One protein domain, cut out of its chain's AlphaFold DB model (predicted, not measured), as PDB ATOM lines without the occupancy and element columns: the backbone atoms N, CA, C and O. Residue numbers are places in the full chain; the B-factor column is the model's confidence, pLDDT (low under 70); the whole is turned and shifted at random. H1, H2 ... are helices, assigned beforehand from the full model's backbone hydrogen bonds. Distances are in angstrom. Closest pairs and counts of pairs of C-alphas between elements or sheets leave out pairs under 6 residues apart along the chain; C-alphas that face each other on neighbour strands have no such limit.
ATOM      1  N   ASN A 177      32.940 -41.438  35.625       94.06
ATOM      2  CA  ASN A 177      31.518 -41.088  35.557       94.06
ATOM      3  C   ASN A 177      30.837 -41.786  34.367       94.06
ATOM      4  O   ASN A 177      29.828 -42.464  34.560       94.06
ATOM      5  N   LYS A 178      31.435 -41.719  33.166       95.19
ATOM      6  CA  LYS A 178      30.975 -42.460  31.972       95.19
ATOM      7  C   LYS A 178      30.911 -43.975  32.214       95.19
ATOM      8  O   LYS A 178      29.989 -44.630  31.743       95.19
ATOM      9  N   GLY A 179      31.857 -44.519  32.983       96.69
ATOM     10  CA  GLY A 179      31.891 -45.923  33.411       96.69
ATOM     11  C   GLY A 179      31.079 -46.261  34.670       96.69
ATOM     12  O   GLY A 179      31.250 -47.358  35.199       96.69
ATOM     13  N   LYS A 180      30.246 -45.341  35.184       96.56
ATOM     14  CA  LYS A 180      29.410 -45.491  36.399       96.56
ATOM     15  C   LYS A 180      30.184 -45.887  37.680       96.56
ATOM     16  O   LYS A 180      29.609 -46.409  38.633       96.56
ATOM     17  N   ALA A 181      31.485 -45.603  37.744       96.56
ATOM     18  CA  ALA A 181      32.420 -46.063  38.777       96.56
ATOM     19  C   ALA A 181      32.628 -45.040  39.917       96.56
ATOM     20  O   ALA A 181      33.746 -44.589  40.186       96.56
ATOM     21  N   THR A 182      31.547 -44.679  40.614       93.25
ATOM     22  CA  THR A 182      31.529 -43.621  41.650       93.25
ATOM     23  C   THR A 182      32.484 -43.866  42.829       93.25
ATOM     24  O   THR A 182      33.032 -42.921  43.397       93.25
ATOM     25  N   GLU A 183      32.763 -45.120  43.191       94.88
ATOM     26  CA  GLU A 183      33.758 -45.447  44.225       94.88
ATOM     27  C   GLU A 183      35.178 -45.026  43.812       94.88
ATOM     28  O   GLU A 183      35.910 -44.426  44.604       94.88
ATOM     29  N   LYS A 184      35.549 -45.263  42.544       96.19
ATOM     30  CA  LYS A 184      36.847 -44.847  41.992       96.19
ATOM     31  C   LYS A 184      36.961 -43.329  41.881       96.19
ATOM     32  O   LYS A 184      38.033 -42.789  42.145       96.19
ATOM     33  N   GLN A 185      35.864 -42.647  41.551       93.44
ATOM     34  CA  GLN A 185      35.791 -41.185  41.572       93.44
ATOM     35  C   GLN A 185      36.139 -40.641  42.969       93.44
ATOM     36  O   GLN A 185      37.041 -39.816  43.097       93.44
ATOM     37  N   ASN A 186      35.500 -41.148  44.030       93.00
ATOM     38  CA  ASN A 186      35.758 -40.707  45.410       93.00
ATOM     39  C   ASN A 186      37.194 -41.001  45.885       93.00
ATOM     40  O   ASN A 186      37.784 -40.189  46.605       93.00
ATOM     41  N   LEU A 187      37.769 -42.138  45.477       95.62
ATOM     42  CA  LEU A 187      39.176 -42.464  45.736       95.62
ATOM     43  C   LEU A 187      40.116 -41.461  45.053       95.62
ATOM     44  O   LEU A 187      41.040 -40.946  45.675       95.62
ATOM     45  N   LEU A 188      39.855 -41.139  43.789       96.06
ATOM     46  CA  LEU A 188      40.687 -40.229  43.014       96.06
ATOM     47  C   LEU A 188      40.605 -38.780  43.521       96.06
ATOM     48  O   LEU A 188      41.630 -38.109  43.612       96.06
ATOM     49  N   LEU A 189      39.419 -38.319  43.924       95.38
ATOM     50  CA  LEU A 189      39.245 -37.018  44.579       95.38
ATOM     51  C   LEU A 189      40.051 -36.919  45.886       95.38
ATOM     52  O   LEU A 189      40.650 -35.880  46.166       95.38
ATOM     53  N   ASN A 190      40.120 -38.011  46.659       96.88
ATOM     54  CA  ASN A 190      40.991 -38.109  47.832       96.88
ATOM     55  C   ASN A 190      42.478 -38.011  47.449       96.88
ATOM     56  O   ASN A 190      43.190 -37.193  48.027       96.88
ATOM     57  N   ASP A 191      42.943 -38.784  46.465       97.44
ATOM     58  CA  ASP A 191      44.342 -38.760  46.003       97.44
ATOM     59  C   ASP A 191      44.758 -37.372  45.464       97.44
ATOM     60  O   ASP A 191      45.875 -36.905  45.709       97.44
ATOM     61  N   ALA A 192      43.850 -36.682  44.765       96.81
ATOM     62  CA  ALA A 192      44.040 -35.305  44.317       96.81
ATOM     63  C   ALA A 192      44.176 -34.339  45.504       96.81
ATOM     64  O   ALA A 192      45.142 -33.573  45.576       96.81
ATOM     65  N   ALA A 193      43.258 -34.415  46.475       97.12
ATOM     66  CA  ALA A 193      43.315 -33.614  47.693       97.12
ATOM     67  C   ALA A 193      44.615 -33.857  48.477       97.12
ATOM     68  O   ALA A 193      45.226 -32.911  48.974       97.12
ATOM     69  N   GLU A 194      45.097 -35.101  48.541       98.19
ATOM     70  CA  GLU A 194      46.349 -35.452  49.219       98.19
ATOM     71  C   GLU A 194      47.588 -34.831  48.553       98.19
ATOM     72  O   GLU A 194      48.494 -34.391  49.270       98.19
ATOM     73  N   LYS A 195      47.623 -34.676  47.218       97.94
ATOM     74  CA  LYS A 195      48.685 -33.900  46.541       97.94
ATOM     75  C   LYS A 195      48.670 -32.428  46.963       97.94
ATOM     76  O   LYS A 195      49.723 -31.890  47.319       97.94
ATOM     77  N   PHE A 196      47.497 -31.794  46.991       97.75
ATOM     78  CA  PHE A 196      47.348 -30.414  47.464       97.75
ATOM     79  C   PHE A 196      47.738 -30.266  48.947       97.75
ATOM     80  O   PHE A 196      48.525 -29.381  49.287       97.75
ATOM     81  N   VAL A 197      47.314 -31.178  49.834       98.25
ATOM     82  CA  VAL A 197      47.741 -31.195  51.250       98.25
ATOM     83  C   VAL A 197      49.256 -31.354  51.378       98.25
ATOM     84  O   VAL A 197      49.875 -30.646  52.181       98.25
ATOM     85  N   LYS A 198      49.880 -32.251  50.599       98.12
ATOM     86  CA  LYS A 198      51.340 -32.446  50.582       98.12
ATOM     87  C   LYS A 198      52.046 -31.136  50.223       98.12
ATOM     88  O   LYS A 198      52.941 -30.719  50.965       98.12
ATOM     89  N   LYS A 199      51.621 -30.463  49.146       97.69
ATOM     90  CA  LYS A 199      52.240 -29.215  48.676       97.69
ATOM     91  C   LYS A 199      51.995 -28.041  49.627       97.69
ATOM     92  O   LYS A 199      52.949 -27.360  50.002       97.69
ATOM     93  N   GLY A 200      50.769 -27.869  50.121       97.00
ATOM     94  CA  GLY A 200      50.446 -26.879  51.154       97.00
ATOM     95  C   GLY A 200      51.300 -27.059  52.413       97.00
ATOM     96  O   GLY A 200      51.852 -26.092  52.938       97.00
ATOM     97  N   THR A 201      51.526 -28.306  52.836       97.81
ATOM     98  CA  THR A 201      52.354 -28.642  54.010       97.81
ATOM     99  C   THR A 201      53.851 -28.409  53.785       97.81
ATOM    100  O   THR A 201      54.559 -28.018  54.716       97.81
ATOM    101  N   GLU A 202      54.357 -28.637  52.573       97.31
ATOM    102  CA  GLU A 202      55.725 -28.277  52.181       97.31
ATOM    103  C   GLU A 202      55.928 -26.757  52.270       97.31
ATOM    104  O   GLU A 202      56.835 -26.291  52.962       97.31
ATOM    105  N   ILE A 203      55.028 -25.986  51.650       96.19
ATOM    106  CA  ILE A 203      55.077 -24.520  51.621       96.19
ATOM    107  C   ILE A 203      54.932 -23.941  53.036       96.19
ATOM    108  O   ILE A 203      55.729 -23.087  53.434       96.19
ATOM    109  N   TYR A 204      53.978 -24.441  53.829       96.31
ATOM    110  CA  TYR A 204      53.720 -24.000  55.203       96.31
ATOM    111  C   TYR A 204      54.976 -24.073  56.085       96.31
ATOM    112  O   TYR A 204      55.297 -23.113  56.788       96.31
ATOM    113  N   LYS A 205      55.757 -25.162  55.982       96.94
ATOM    114  CA  LYS A 205      57.021 -25.340  56.727       96.94
ATOM    115  C   LYS A 205      58.059 -24.250  56.438       96.94
ATOM    116  O   LYS A 205      58.889 -23.972  57.302       96.94
ATOM    117  N   THR A 206      58.025 -23.621  55.261       96.25
ATOM    118  CA  THR A 206      58.955 -22.531  54.914       96.25
ATOM    119  C   THR A 206      58.642 -21.223  55.642       96.25
ATOM    120  O   THR A 206      59.534 -20.395  55.811       96.25
ATOM    121  N   ASN A 207      57.387 -21.029  56.070       91.62
ATOM    122  CA  ASN A 207      56.827 -19.788  56.619       91.62
ATOM    123  C   ASN A 207      56.898 -18.544  55.704       91.62
ATOM    124  O   ASN A 207      56.521 -17.464  56.151       91.62
ATOM    125  N   LYS A 208      57.381 -18.654  54.456       89.06
ATOM    126  CA  LYS A 208      57.625 -17.494  53.573       89.06
ATOM    127  C   LYS A 208      56.427 -17.107  52.711       89.06
ATOM    128  O   LYS A 208      56.243 -15.933  52.423       89.06
ATOM    129  N   THR A 209      55.626 -18.084  52.294       92.06
ATOM    130  CA  THR A 209      54.539 -17.912  51.317       92.06
ATOM    131  C   THR A 209      53.248 -18.561  51.820       92.06
ATOM    132  O   THR A 209      52.634 -19.387  51.150       92.06
ATOM    133  N   LEU A 210      52.824 -18.185  53.034       93.19
ATOM    134  CA  LEU A 210      51.649 -18.766  53.701       93.19
ATOM    135  C   LEU A 210      50.351 -18.653  52.878       93.19
ATOM    136  O   LEU A 210      49.517 -19.546  52.971       93.19
ATOM    137  N   VAL A 211      50.211 -17.630  52.025       90.69
ATOM    138  CA  VAL A 211      49.072 -17.488  51.094       90.69
ATOM    139  C   VAL A 211      49.010 -18.642  50.082       90.69
ATOM    140  O   VAL A 211      47.933 -19.170  49.837       90.69
ATOM    141  N   LEU A 212      50.154 -19.104  49.558       91.81
ATOM    142  CA  LEU A 212      50.202 -20.255  48.641       91.81
ATOM    143  C   LEU A 212      49.914 -21.580  49.364       91.81
ATOM    144  O   LEU A 212      49.319 -22.485  48.783       91.81
ATOM    145  N   ALA A 213      50.311 -21.700  50.637       95.50
ATOM    146  CA  ALA A 213      49.919 -22.845  51.458       95.50
ATOM    147  C   ALA A 213      48.403 -22.857  51.707       95.50
ATOM    148  O   ALA A 213      47.779 -23.909  51.602       95.50
ATOM    149  N   LEU A 214      47.820 -21.688  51.995       94.62
ATOM    150  CA  LEU A 214      46.389 -21.523  52.225       94.62
ATOM    151  C   LEU A 214      45.571 -21.833  50.967       94.62
ATOM    152  O   LEU A 214      44.620 -22.594  51.078       94.62
ATOM    153  N   ASP A 215      45.975 -21.347  49.787       93.44
ATOM    154  CA  ASP A 215      45.388 -21.750  48.498       93.44
ATOM    155  C   ASP A 215      45.364 -23.279  48.348       93.44
ATOM    156  O   ASP A 215      44.294 -23.869  48.226       93.44
ATOM    157  N   ASN A 216      46.520 -23.942  48.467       95.88
ATOM    158  CA  ASN A 216      46.596 -25.402  48.356       95.88
ATOM    159  C   ASN A 216      45.668 -26.115  49.359       95.88
ATOM    160  O   ASN A 216      45.028 -27.105  49.012       95.88
ATOM    161  N   TYR A 217      45.554 -25.615  50.591       96.62
ATOM    162  CA  TYR A 217      44.623 -26.176  51.568       96.62
ATOM    163  C   TYR A 217      43.150 -25.897  51.232       96.62
ATOM    164  O   TYR A 217      42.337 -26.796  51.419       96.62
ATOM    165  N   VAL A 218      42.794 -24.730  50.684       94.00
ATOM    166  CA  VAL A 218      41.432 -24.448  50.191       94.00
ATOM    167  C   VAL A 218      41.050 -25.442  49.091       94.00
ATOM    168  O   VAL A 218      40.003 -26.079  49.205       94.00
ATOM    169  N   GLN A 219      41.926 -25.667  48.103       94.56
ATOM    170  CA  GLN A 219      41.690 -26.665  47.047       94.56
ATOM    171  C   GLN A 219      41.469 -28.070  47.635       94.56
ATOM    172  O   GLN A 219      40.503 -28.750  47.290       94.56
ATOM    173  N   ALA A 220      42.322 -28.497  48.574       96.50
ATOM    174  CA  ALA A 220      42.174 -29.788  49.244       96.50
ATOM    175  C   ALA A 220      40.869 -29.909  50.054       96.50
ATOM    176  O   ALA A 220      40.232 -30.961  50.024       96.50
ATOM    177  N   THR A 221      40.451 -28.854  50.763       95.50
ATOM    178  CA  THR A 221      39.188 -28.830  51.516       95.50
ATOM    179  C   THR A 221      37.993 -29.052  50.594       95.50
ATOM    180  O   THR A 221      37.153 -29.895  50.915       95.50
ATOM    181  N   THR A 222      37.942 -28.365  49.445       93.25
ATOM    182  CA  THR A 222      36.884 -28.536  48.435       93.25
ATOM    183  C   THR A 222      36.892 -29.948  47.851       93.25
ATOM    184  O   THR A 222      35.862 -30.620  47.865       93.25
ATOM    185  N   LEU A 223      38.060 -30.460  47.446       94.75
ATOM    186  CA  LEU A 223      38.205 -31.825  46.925       94.75
ATOM    187  C   LEU A 223      37.725 -32.892  47.927       94.75
ATOM    188  O   LEU A 223      37.009 -33.818  47.546       94.75
ATOM    189  N   TYR A 224      38.047 -32.751  49.221       96.75
ATOM    190  CA  TYR A 224      37.550 -33.666  50.255       96.75
ATOM    191  C   TYR A 224      36.042 -33.554  50.502       96.75
ATOM    192  O   TYR A 224      35.427 -34.561  50.850       96.75
ATOM    193  N   GLN A 225      35.435 -32.376  50.333       94.38
ATOM    194  CA  GLN A 225      33.977 -32.214  50.423       94.38
ATOM    195  C   GLN A 225      33.283 -32.950  49.275       94.38
ATOM    196  O   GLN A 225      32.380 -33.750  49.526       94.38
ATOM    197  N   SER A 226      33.768 -32.780  48.042       92.31
ATOM    198  CA  SER A 226      33.290 -33.529  46.871       92.31
ATOM    199  C   SER A 226      33.478 -35.042  47.040       92.31
ATOM    200  O   SER A 226      32.574 -35.811  46.726       92.31
ATOM    201  N   ALA A 227      34.592 -35.472  47.644       94.31
ATOM    202  CA  ALA A 227      34.866 -36.869  48.001       94.31
ATOM    203  C   ALA A 227      34.108 -37.380  49.249       94.31
ATOM    204  O   ALA A 227      34.458 -38.438  49.783       94.31
ATOM    205  N   LYS A 228      33.150 -36.609  49.791       95.62
ATOM    206  CA  LYS A 228      32.370 -36.907  51.015       95.62
ATOM    207  C   LYS A 228      33.227 -37.273  52.240       95.62
ATOM    208  O   LYS A 228      32.793 -37.963  53.157       95.62
ATOM    209  N   SER A 229      34.468 -36.794  52.269       96.19
ATOM    210  CA  SER A 229      35.502 -37.149  53.241       96.19
ATOM    211  C   SER A 229      35.576 -36.101  54.358       96.19
ATOM    212  O   SER A 229      36.600 -35.448  54.567       96.19
ATOM    213  N   GLU A 230      34.459 -35.930  55.080       96.62
ATOM    214  CA  GLU A 230      34.243 -34.849  56.056       96.62
ATOM    215  C   GLU A 230      35.382 -34.661  57.062       96.62
ATOM    216  O   GLU A 230      35.753 -33.526  57.355       96.62
ATOM    217  N   GLN A 231      35.928 -35.748  57.616       97.69
ATOM    218  CA  GLN A 231      36.971 -35.651  58.640       97.69
ATOM    219  C   GLN A 231      38.258 -35.045  58.066       97.69
ATOM    220  O   GLN A 231      38.775 -34.083  58.628       97.69
ATOM    221  N   LYS A 232      38.716 -35.528  56.901       98.06
ATOM    222  CA  LYS A 232      39.880 -34.957  56.205       98.06
ATOM    223  C   LYS A 232      39.639 -33.489  55.833       98.06
ATOM    224  O   LYS A 232      40.533 -32.667  56.011       98.06
ATOM    225  N   SER A 233      38.426 -33.147  55.386       97.12
ATOM    226  CA  SER A 233      38.035 -31.758  55.109       97.12
ATOM    227  C   SER A 233      38.162 -30.869  56.356       97.12
ATOM    228  O   SER A 233      38.850 -29.855  56.309       97.12
ATOM    229  N   LYS A 234      37.598 -31.286  57.501       97.62
ATOM    230  CA  LYS A 234      37.681 -30.560  58.787       97.62
ATOM    231  C   LYS A 234      39.123 -30.422  59.293       97.62
ATOM    232  O   LYS A 234      39.491 -29.368  59.811       97.62
ATOM    233  N   ASP A 235      39.952 -31.451  59.114       97.88
ATOM    234  CA  ASP A 235      41.364 -31.425  59.507       97.88
ATOM    235  C   ASP A 235      42.193 -30.444  58.659       97.88
ATOM    236  O   ASP A 235      43.070 -29.760  59.194       97.88
ATOM    237  N   VAL A 236      41.903 -30.319  57.356       97.81
ATOM    238  CA  VAL A 236      42.512 -29.292  56.492       97.81
ATOM    239  C   VAL A 236      41.950 -27.903  56.791       97.81
ATOM    240  O   VAL A 236      42.718 -26.947  56.870       97.81
ATOM    241  N   ASP A 237      40.649 -27.774  57.049       96.19
ATOM    242  CA  ASP A 237      40.028 -26.491  57.391       96.19
ATOM    243  C   ASP A 237      40.620 -25.888  58.675       96.19
ATOM    244  O   ASP A 237      40.918 -24.696  58.747       96.19
ATOM    245  N   LYS A 238      40.938 -26.744  59.653       97.56
ATOM    246  CA  LYS A 238      41.709 -26.351  60.833       97.56
ATOM    247  C   LYS A 238      43.103 -25.814  60.480       97.56
ATOM    248  O   LYS A 238      43.545 -24.855  61.107       97.56
ATOM    249  N   ARG A 239      43.798 -26.372  59.478       97.12
ATOM    250  CA  ARG A 239      45.088 -25.829  58.995       97.12
ATOM    251  C   ARG A 239      44.934 -24.477  58.308       97.12
ATOM    252  O   ARG A 239      45.809 -23.631  58.471       97.12
ATOM    253  N   ILE A 240      43.833 -24.260  57.586       96.25
ATOM    254  CA  ILE A 240      43.490 -22.943  57.035       96.25
ATOM    255  C   ILE A 240      43.343 -21.945  58.189       96.25
ATOM    256  O   ILE A 240      44.025 -20.923  58.185       96.25
ATOM    257  N   GLN A 241      42.557 -22.273  59.220       96.38
ATOM    258  CA  GLN A 241      42.377 -21.397  60.383       96.38
ATOM    259  C   GLN A 241      43.696 -21.119  61.130       96.38
ATOM    260  O   GLN A 241      43.993 -19.964  61.418       96.38
ATOM    261  N   GLU A 242      44.539 -22.136  61.354       96.62
ATOM    262  CA  GLU A 242      45.878 -21.973  61.954       96.62
ATOM    263  C   GLU A 242      46.783 -21.008  61.153       96.62
ATOM    264  O   GLU A 242      47.633 -20.326  61.734       96.62
ATOM    265  N   ILE A 243      46.618 -20.925  59.826       96.00
ATOM    266  CA  ILE A 243      47.311 -19.942  58.980       96.00
ATOM    267  C   ILE A 243      46.670 -18.555  59.110       96.00
ATOM    268  O   ILE A 243      47.399 -17.581  59.300       96.00
ATOM    269  N   CYS A 244      45.340 -18.456  59.041       95.50
ATOM    270  CA  CYS A 244      44.588 -17.206  59.194       95.50
ATOM    271  C   CYS A 244      44.925 -16.498  60.516       95.50
ATOM    272  O   CYS A 244      45.344 -15.339  60.511       95.50
ATOM    273  N   ASP A 245      44.856 -17.231  61.633       95.62
ATOM    274  CA  ASP A 245      45.185 -16.749  62.981       95.62
ATOM    275  C   ASP A 245      46.625 -16.218  63.062       95.62
ATOM    276  O   ASP A 245      46.907 -15.227  63.734       95.62
ATOM    277  N   ARG A 246      47.551 -16.866  62.345       95.00
ATOM    278  CA  ARG A 246      48.970 -16.502  62.317       95.00
ATOM    279  C   ARG A 246      49.273 -15.284  61.443       95.00
ATOM    280  O   ARG A 246      50.224 -14.563  61.738       95.00
ATOM    281  N   ILE A 247      48.514 -15.079  60.368       93.50
ATOM    282  CA  ILE A 247      48.608 -13.883  59.517       93.50
ATOM    283  C   ILE A 247      47.867 -12.701  60.172       93.50
ATOM    284  O   ILE A 247      48.228 -11.550  59.940       93.50
ATOM    285  N   GLY A 248      46.871 -12.974  61.022       95.44
ATOM    286  CA  GLY A 248      46.022 -11.960  61.650       95.44
ATOM    287  C   GLY A 248      44.894 -11.466  60.738       95.44
ATOM    288  O   GLY A 248      44.404 -10.355  60.923       95.44
ATOM    289  N   ILE A 249      44.495 -12.268  59.745       93.94
ATOM    290  CA  ILE A 249      43.411 -11.958  58.802       93.94
ATOM    291  C   ILE A 249      42.378 -13.096  58.874       93.94
ATOM    292  O   ILE A 249      42.781 -14.258  58.815       93.94
ATOM    293  N   PRO A 250      41.065 -12.809  58.994       94.44
ATOM    294  CA  PRO A 250      40.030 -13.842  58.996       94.44
ATOM    295  C   PRO A 250      40.005 -14.669  57.702       94.44
ATOM    296  O   PRO A 250      40.448 -14.217  56.648       94.44
ATOM    297  N   LYS A 251      39.429 -15.871  57.777       92.00
ATOM    298  CA  LYS A 251      39.361 -16.837  56.671       92.00
ATOM    299  C   LYS A 251      38.660 -16.288  55.422       92.00
ATOM    300  O   LYS A 251      39.234 -16.328  54.333       92.00
ATOM    301  N   ASP A 252      37.451 -15.750  55.577       91.94
ATOM    302  CA  ASP A 252      36.591 -15.406  54.436       91.94
ATOM    303  C   ASP A 252      37.162 -14.280  53.550       91.94
ATOM    304  O   ASP A 252      37.165 -14.448  52.330       91.94
ATOM    305  N   PRO A 253      37.747 -13.187  54.094       92.00
ATOM    306  CA  PRO A 253      38.477 -12.200  53.297       92.00
ATOM    307  C   PRO A 253      39.618 -12.784  52.455       92.00
ATOM    308  O   PRO A 253      39.810 -12.343  51.323       92.00
ATOM    309  N   ILE A 254      40.365 -13.777  52.964       87.50
ATOM    310  CA  ILE A 254      41.461 -14.399  52.202       87.50
ATOM    311  C   ILE A 254      40.902 -15.277  51.079       87.50
ATOM    312  O   ILE A 254      41.388 -15.194  49.955       87.50
ATOM    313  N   ILE A 255      39.868 -16.081  51.351       85.94
ATOM    314  CA  ILE A 255      39.213 -16.906  50.321       85.94
ATOM    315  C   ILE A 255      38.619 -16.016  49.223       85.94
ATOM    316  O   ILE A 255      38.820 -16.279  48.039       85.94
ATOM    317  N   ASN A 256      37.954 -14.922  49.600       89.38
ATOM    318  CA  ASN A 256      37.396 -13.975  48.639       89.38
ATOM    319  C   ASN A 256      38.500 -13.278  47.819       89.38
ATOM    320  O   ASN A 256      38.376 -13.143  46.606       89.38
ATOM    321  N   TYR A 257      39.625 -12.914  48.448       87.44
ATOM    322  CA  TYR A 257      40.796 -12.394  47.738       87.44
ATOM    323  C   TYR A 257      41.377 -13.406  46.737       87.44
ATOM    324  O   TYR A 257      41.635 -13.032  45.596       87.44
ATOM    325  N   LEU A 258      41.538 -14.681  47.114       84.94
ATOM    326  CA  LEU A 258      42.009 -15.731  46.200       84.94
ATOM    327  C   LEU A 258      41.076 -15.877  44.987       84.94
ATOM    328  O   LEU A 258      41.549 -15.822  43.850       84.94
ATOM    329  N   ASN A 259      39.760 -15.933  45.216       84.56
ATOM    330  CA  ASN A 259      38.761 -15.963  44.145       84.56
ATOM    331  C   ASN A 259      38.879 -14.745  43.204       84.56
ATOM    332  O   ASN A 259      38.831 -14.907  41.985       84.56
ATOM    333  N   LEU A 260      39.091 -13.538  43.750       87.38
ATOM    334  CA  LEU A 260      39.303 -12.305  42.976       87.38
ATOM    335  C   LEU A 260      40.623 -12.292  42.184       87.38
ATOM    336  O   LEU A 260      40.710 -11.608  41.171       87.38
ATOM    337  N   GLN A 261      41.644 -13.045  42.605       81.69
ATOM    338  CA  GLN A 261      42.879 -13.252  41.831       81.69
ATOM    339  C   GLN A 261      42.734 -14.335  40.741       81.69
ATOM    340  O   GLN A 261      43.733 -14.776  40.178       81.69
ATOM    341  N   GLY A 262      41.515 -14.816  40.467       78.25
ATOM    342  CA  GLY A 262      41.274 -15.943  39.560       78.25
ATOM    343  C   GLY A 262      41.661 -17.304  40.151       78.25
ATOM    344  O   GLY A 262      41.460 -18.332  39.509       78.25
ATOM    345  N   ILE A 263      42.153 -17.338  41.394       77.75
ATOM    346  CA  ILE A 263      42.466 -18.559  42.138       77.75
ATOM    347  C   ILE A 263      41.170 -19.073  42.772       77.75
ATOM    348  O   ILE A 263      40.991 -19.072  43.990       77.75
ATOM    349  N   LYS A 264      40.232 -19.478  41.913       77.44
ATOM    350  CA  LYS A 264      38.983 -20.109  42.337       77.44
ATOM    351  C   LYS A 264      39.281 -21.459  42.990       77.44
ATOM    352  O   LYS A 264      40.233 -22.153  42.615       77.44
ATOM    353  N   ALA A 265      38.453 -21.841  43.956       77.12
ATOM    354  CA  ALA A 265      38.373 -23.234  44.372       77.12
ATOM    355  C   ALA A 265      37.952 -24.098  43.170       77.12
ATOM    356  O   ALA A 265      37.096 -23.686  42.386       77.12
ATOM    357  N   VAL A 266      38.554 -25.278  43.030       75.50
ATOM    358  CA  VAL A 266      38.185 -26.281  42.025       75.50
ATOM    359  C   VAL A 266      36.681 -26.554  42.091       75.50
ATOM    360  O   VAL A 266      36.182 -27.080  43.084       75.50
ATOM    361  N   SER A 267      35.969 -26.209  41.018       74.94
ATOM    362  CA  SER A 267      34.568 -26.577  40.825       74.94
ATOM    363  C   SER A 267      34.474 -27.947  40.157       74.94
ATOM    364  O   SER A 267      35.226 -28.242  39.227       74.94
ATOM    365  N   PHE A 268      33.530 -28.773  40.612       70.88
ATOM    366  CA  PHE A 268      33.123 -29.986  39.895       70.88
ATOM    367  C   PHE A 268      31.870 -29.794  39.057       70.88
ATOM    368  O   PHE A 268      31.584 -30.654  38.231       70.88
ATOM    369  N   ASP A 269      31.157 -28.681  39.217       72.56
ATOM    370  CA  ASP A 269      29.918 -28.433  38.482       72.56
ATOM    371  C   ASP A 269      30.209 -28.324  36.974       72.56
ATOM    372  O   ASP A 269      29.494 -28.909  36.165       72.56
ATOM    373  N   GLU A 270      31.344 -27.714  36.610       65.69
ATOM    374  CA  GLU A 270      31.886 -27.686  35.239       65.69
ATOM    375  C   GLU A 270      32.191 -29.102  34.704       65.69
ATOM    376  O   GLU A 270      31.906 -29.416  33.553       65.69
ATOM    377  N   VAL A 271      32.729 -29.994  35.545       67.12
ATOM    378  CA  VAL A 271      33.107 -31.370  35.160       67.12
ATOM    379  C   VAL A 271      31.878 -32.284  35.030       67.12
ATOM    380  O   VAL A 271      31.888 -33.223  34.237       67.12
ATOM    381  N   ILE A 272      30.824 -32.022  35.806       64.44
ATOM    382  CA  ILE A 272      29.577 -32.799  35.808       64.44
ATOM    383  C   ILE A 272      28.686 -32.417  34.616       64.44
ATOM    384  O   ILE A 272      28.058 -33.300  34.029       64.44
ATOM    385  N   GLN A 273      28.661 -31.144  34.208       58.94
ATOM    386  CA  GLN A 273      27.854 -30.687  33.067       58.94
ATOM    387  C   GLN A 273      28.297 -31.309  31.729       58.94
ATOM    388  O   GLN A 273      27.452 -31.643  30.909       58.94
ATOM    389  N   ILE A 274      29.594 -31.588  31.551       56.28
ATOM    390  CA  ILE A 274      30.145 -32.248  30.345       56.28
ATOM    391  C   ILE A 274      29.701 -33.729  30.227       56.28
ATOM    392  O   ILE A 274      29.914 -34.369  29.198       56.28
ATOM    393  N   THR A 275      29.094 -34.315  31.269       52.34
ATOM    394  CA  THR A 275      28.661 -35.728  31.260       52.34
ATOM    395  C   THR A 275      27.225 -35.990  30.810       52.34
ATOM    396  O   THR A 275      26.865 -37.165  30.702       52.34
ATOM    397  N   GLU A 276      26.414 -34.972  30.497       47.22
ATOM    398  CA  GLU A 276      25.206 -35.240  29.708       47.22
ATOM    399  C   GLU A 276      25.632 -35.657  28.293       47.22
ATOM    400  O   GLU A 276      26.416 -34.951  27.658       47.22
ATOM    401  N   PRO A 277      25.184 -36.822  27.787       47.56
ATOM    402  CA  PRO A 277      25.553 -37.251  26.455       47.56
ATOM    403  C   PRO A 277      24.785 -36.409  25.439       47.56
ATOM    404  O   PRO A 277      23.713 -36.806  24.976       47.56
ATOM    405  N   THR A 278      25.388 -35.295  25.012       47.19
ATOM    406  CA  THR A 278      25.257 -34.870  23.618       47.19
ATOM    407  C   THR A 278      25.462 -36.132  22.794       47.19
ATOM    408  O   THR A 278      26.480 -36.815  22.949       47.19
ATOM    409  N   VAL A 279      24.452 -36.518  22.013       45.56
ATOM    410  CA  VAL A 279      24.532 -37.718  21.184       45.56
ATOM    411  C   VAL A 279      25.526 -37.403  20.078       45.56
ATOM    412  O   VAL A 279      25.143 -36.931  19.012       45.56
TER     413      VAL A 279
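This is residues 177 to 279 of the 724 residues of an uncharacterized protein of Heimdallarchaeota archaeon (strain LC_2) (UniProt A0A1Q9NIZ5). Three helices, H1, H2 and H3, stand side by side in an up-and-down bundle with H2 in the middle, and the short H4 crosses near the end of H3. From there the last stretch folds back along the bundle towards the first residues of H1, with the single small helix H5 in it. The printed part has 103 residues with five named helices, H1 to H5 in chain order, and no named strand; the class is all helix. It is only just compact, close to loose, with a radius of gyration of the C-alphas of 15.1 A, and spans 51 by 26 by 20 A.

H1, residues 182 to 206, begins with C-alpha 182 at (31.529, -43.621, 41.650) and measures 37.1 A. H2, residues 210 to 226, measures 24.5 A, and H3, residues 230 to 247, 25.6 A. H4 is residues 251 to 260, 14.4 A. H5, residues 269 to 273, ends with C-alpha 273 at (27.854, -30.687, 33.067).

H1 and H2 form a helical hairpin: they touch, the C-alphas of Gly 200 and Ala 213 closest at 4.1 A, at a shallow tilt of 14 degrees, opposite ways. H2 and H3 form another, closest at the C-alphas of Thr 221 and Ser 233, 4.8 A, tilt 19 degrees. H3, with residues 240 to 244 alone, only just touches H4, with 3 pairs of C-alphas within 8 A, the closest those of Cys 244 and Lys 251, 5.8 A; they are about perpendicular at 88 degrees. H5 is apart from H1, H2, H3 and H4. Each O i to N i+4 pair is within hydrogen-bond range in H2, H4 and H5, against 20 of 21 in H1 and 13 of 14 in H3.

The C-alphas farthest apart, of Gly 248 and Val 279, are 52.6 A apart. The printed part has no cut and no long link. Residues 270 to 279 are under pLDDT 70.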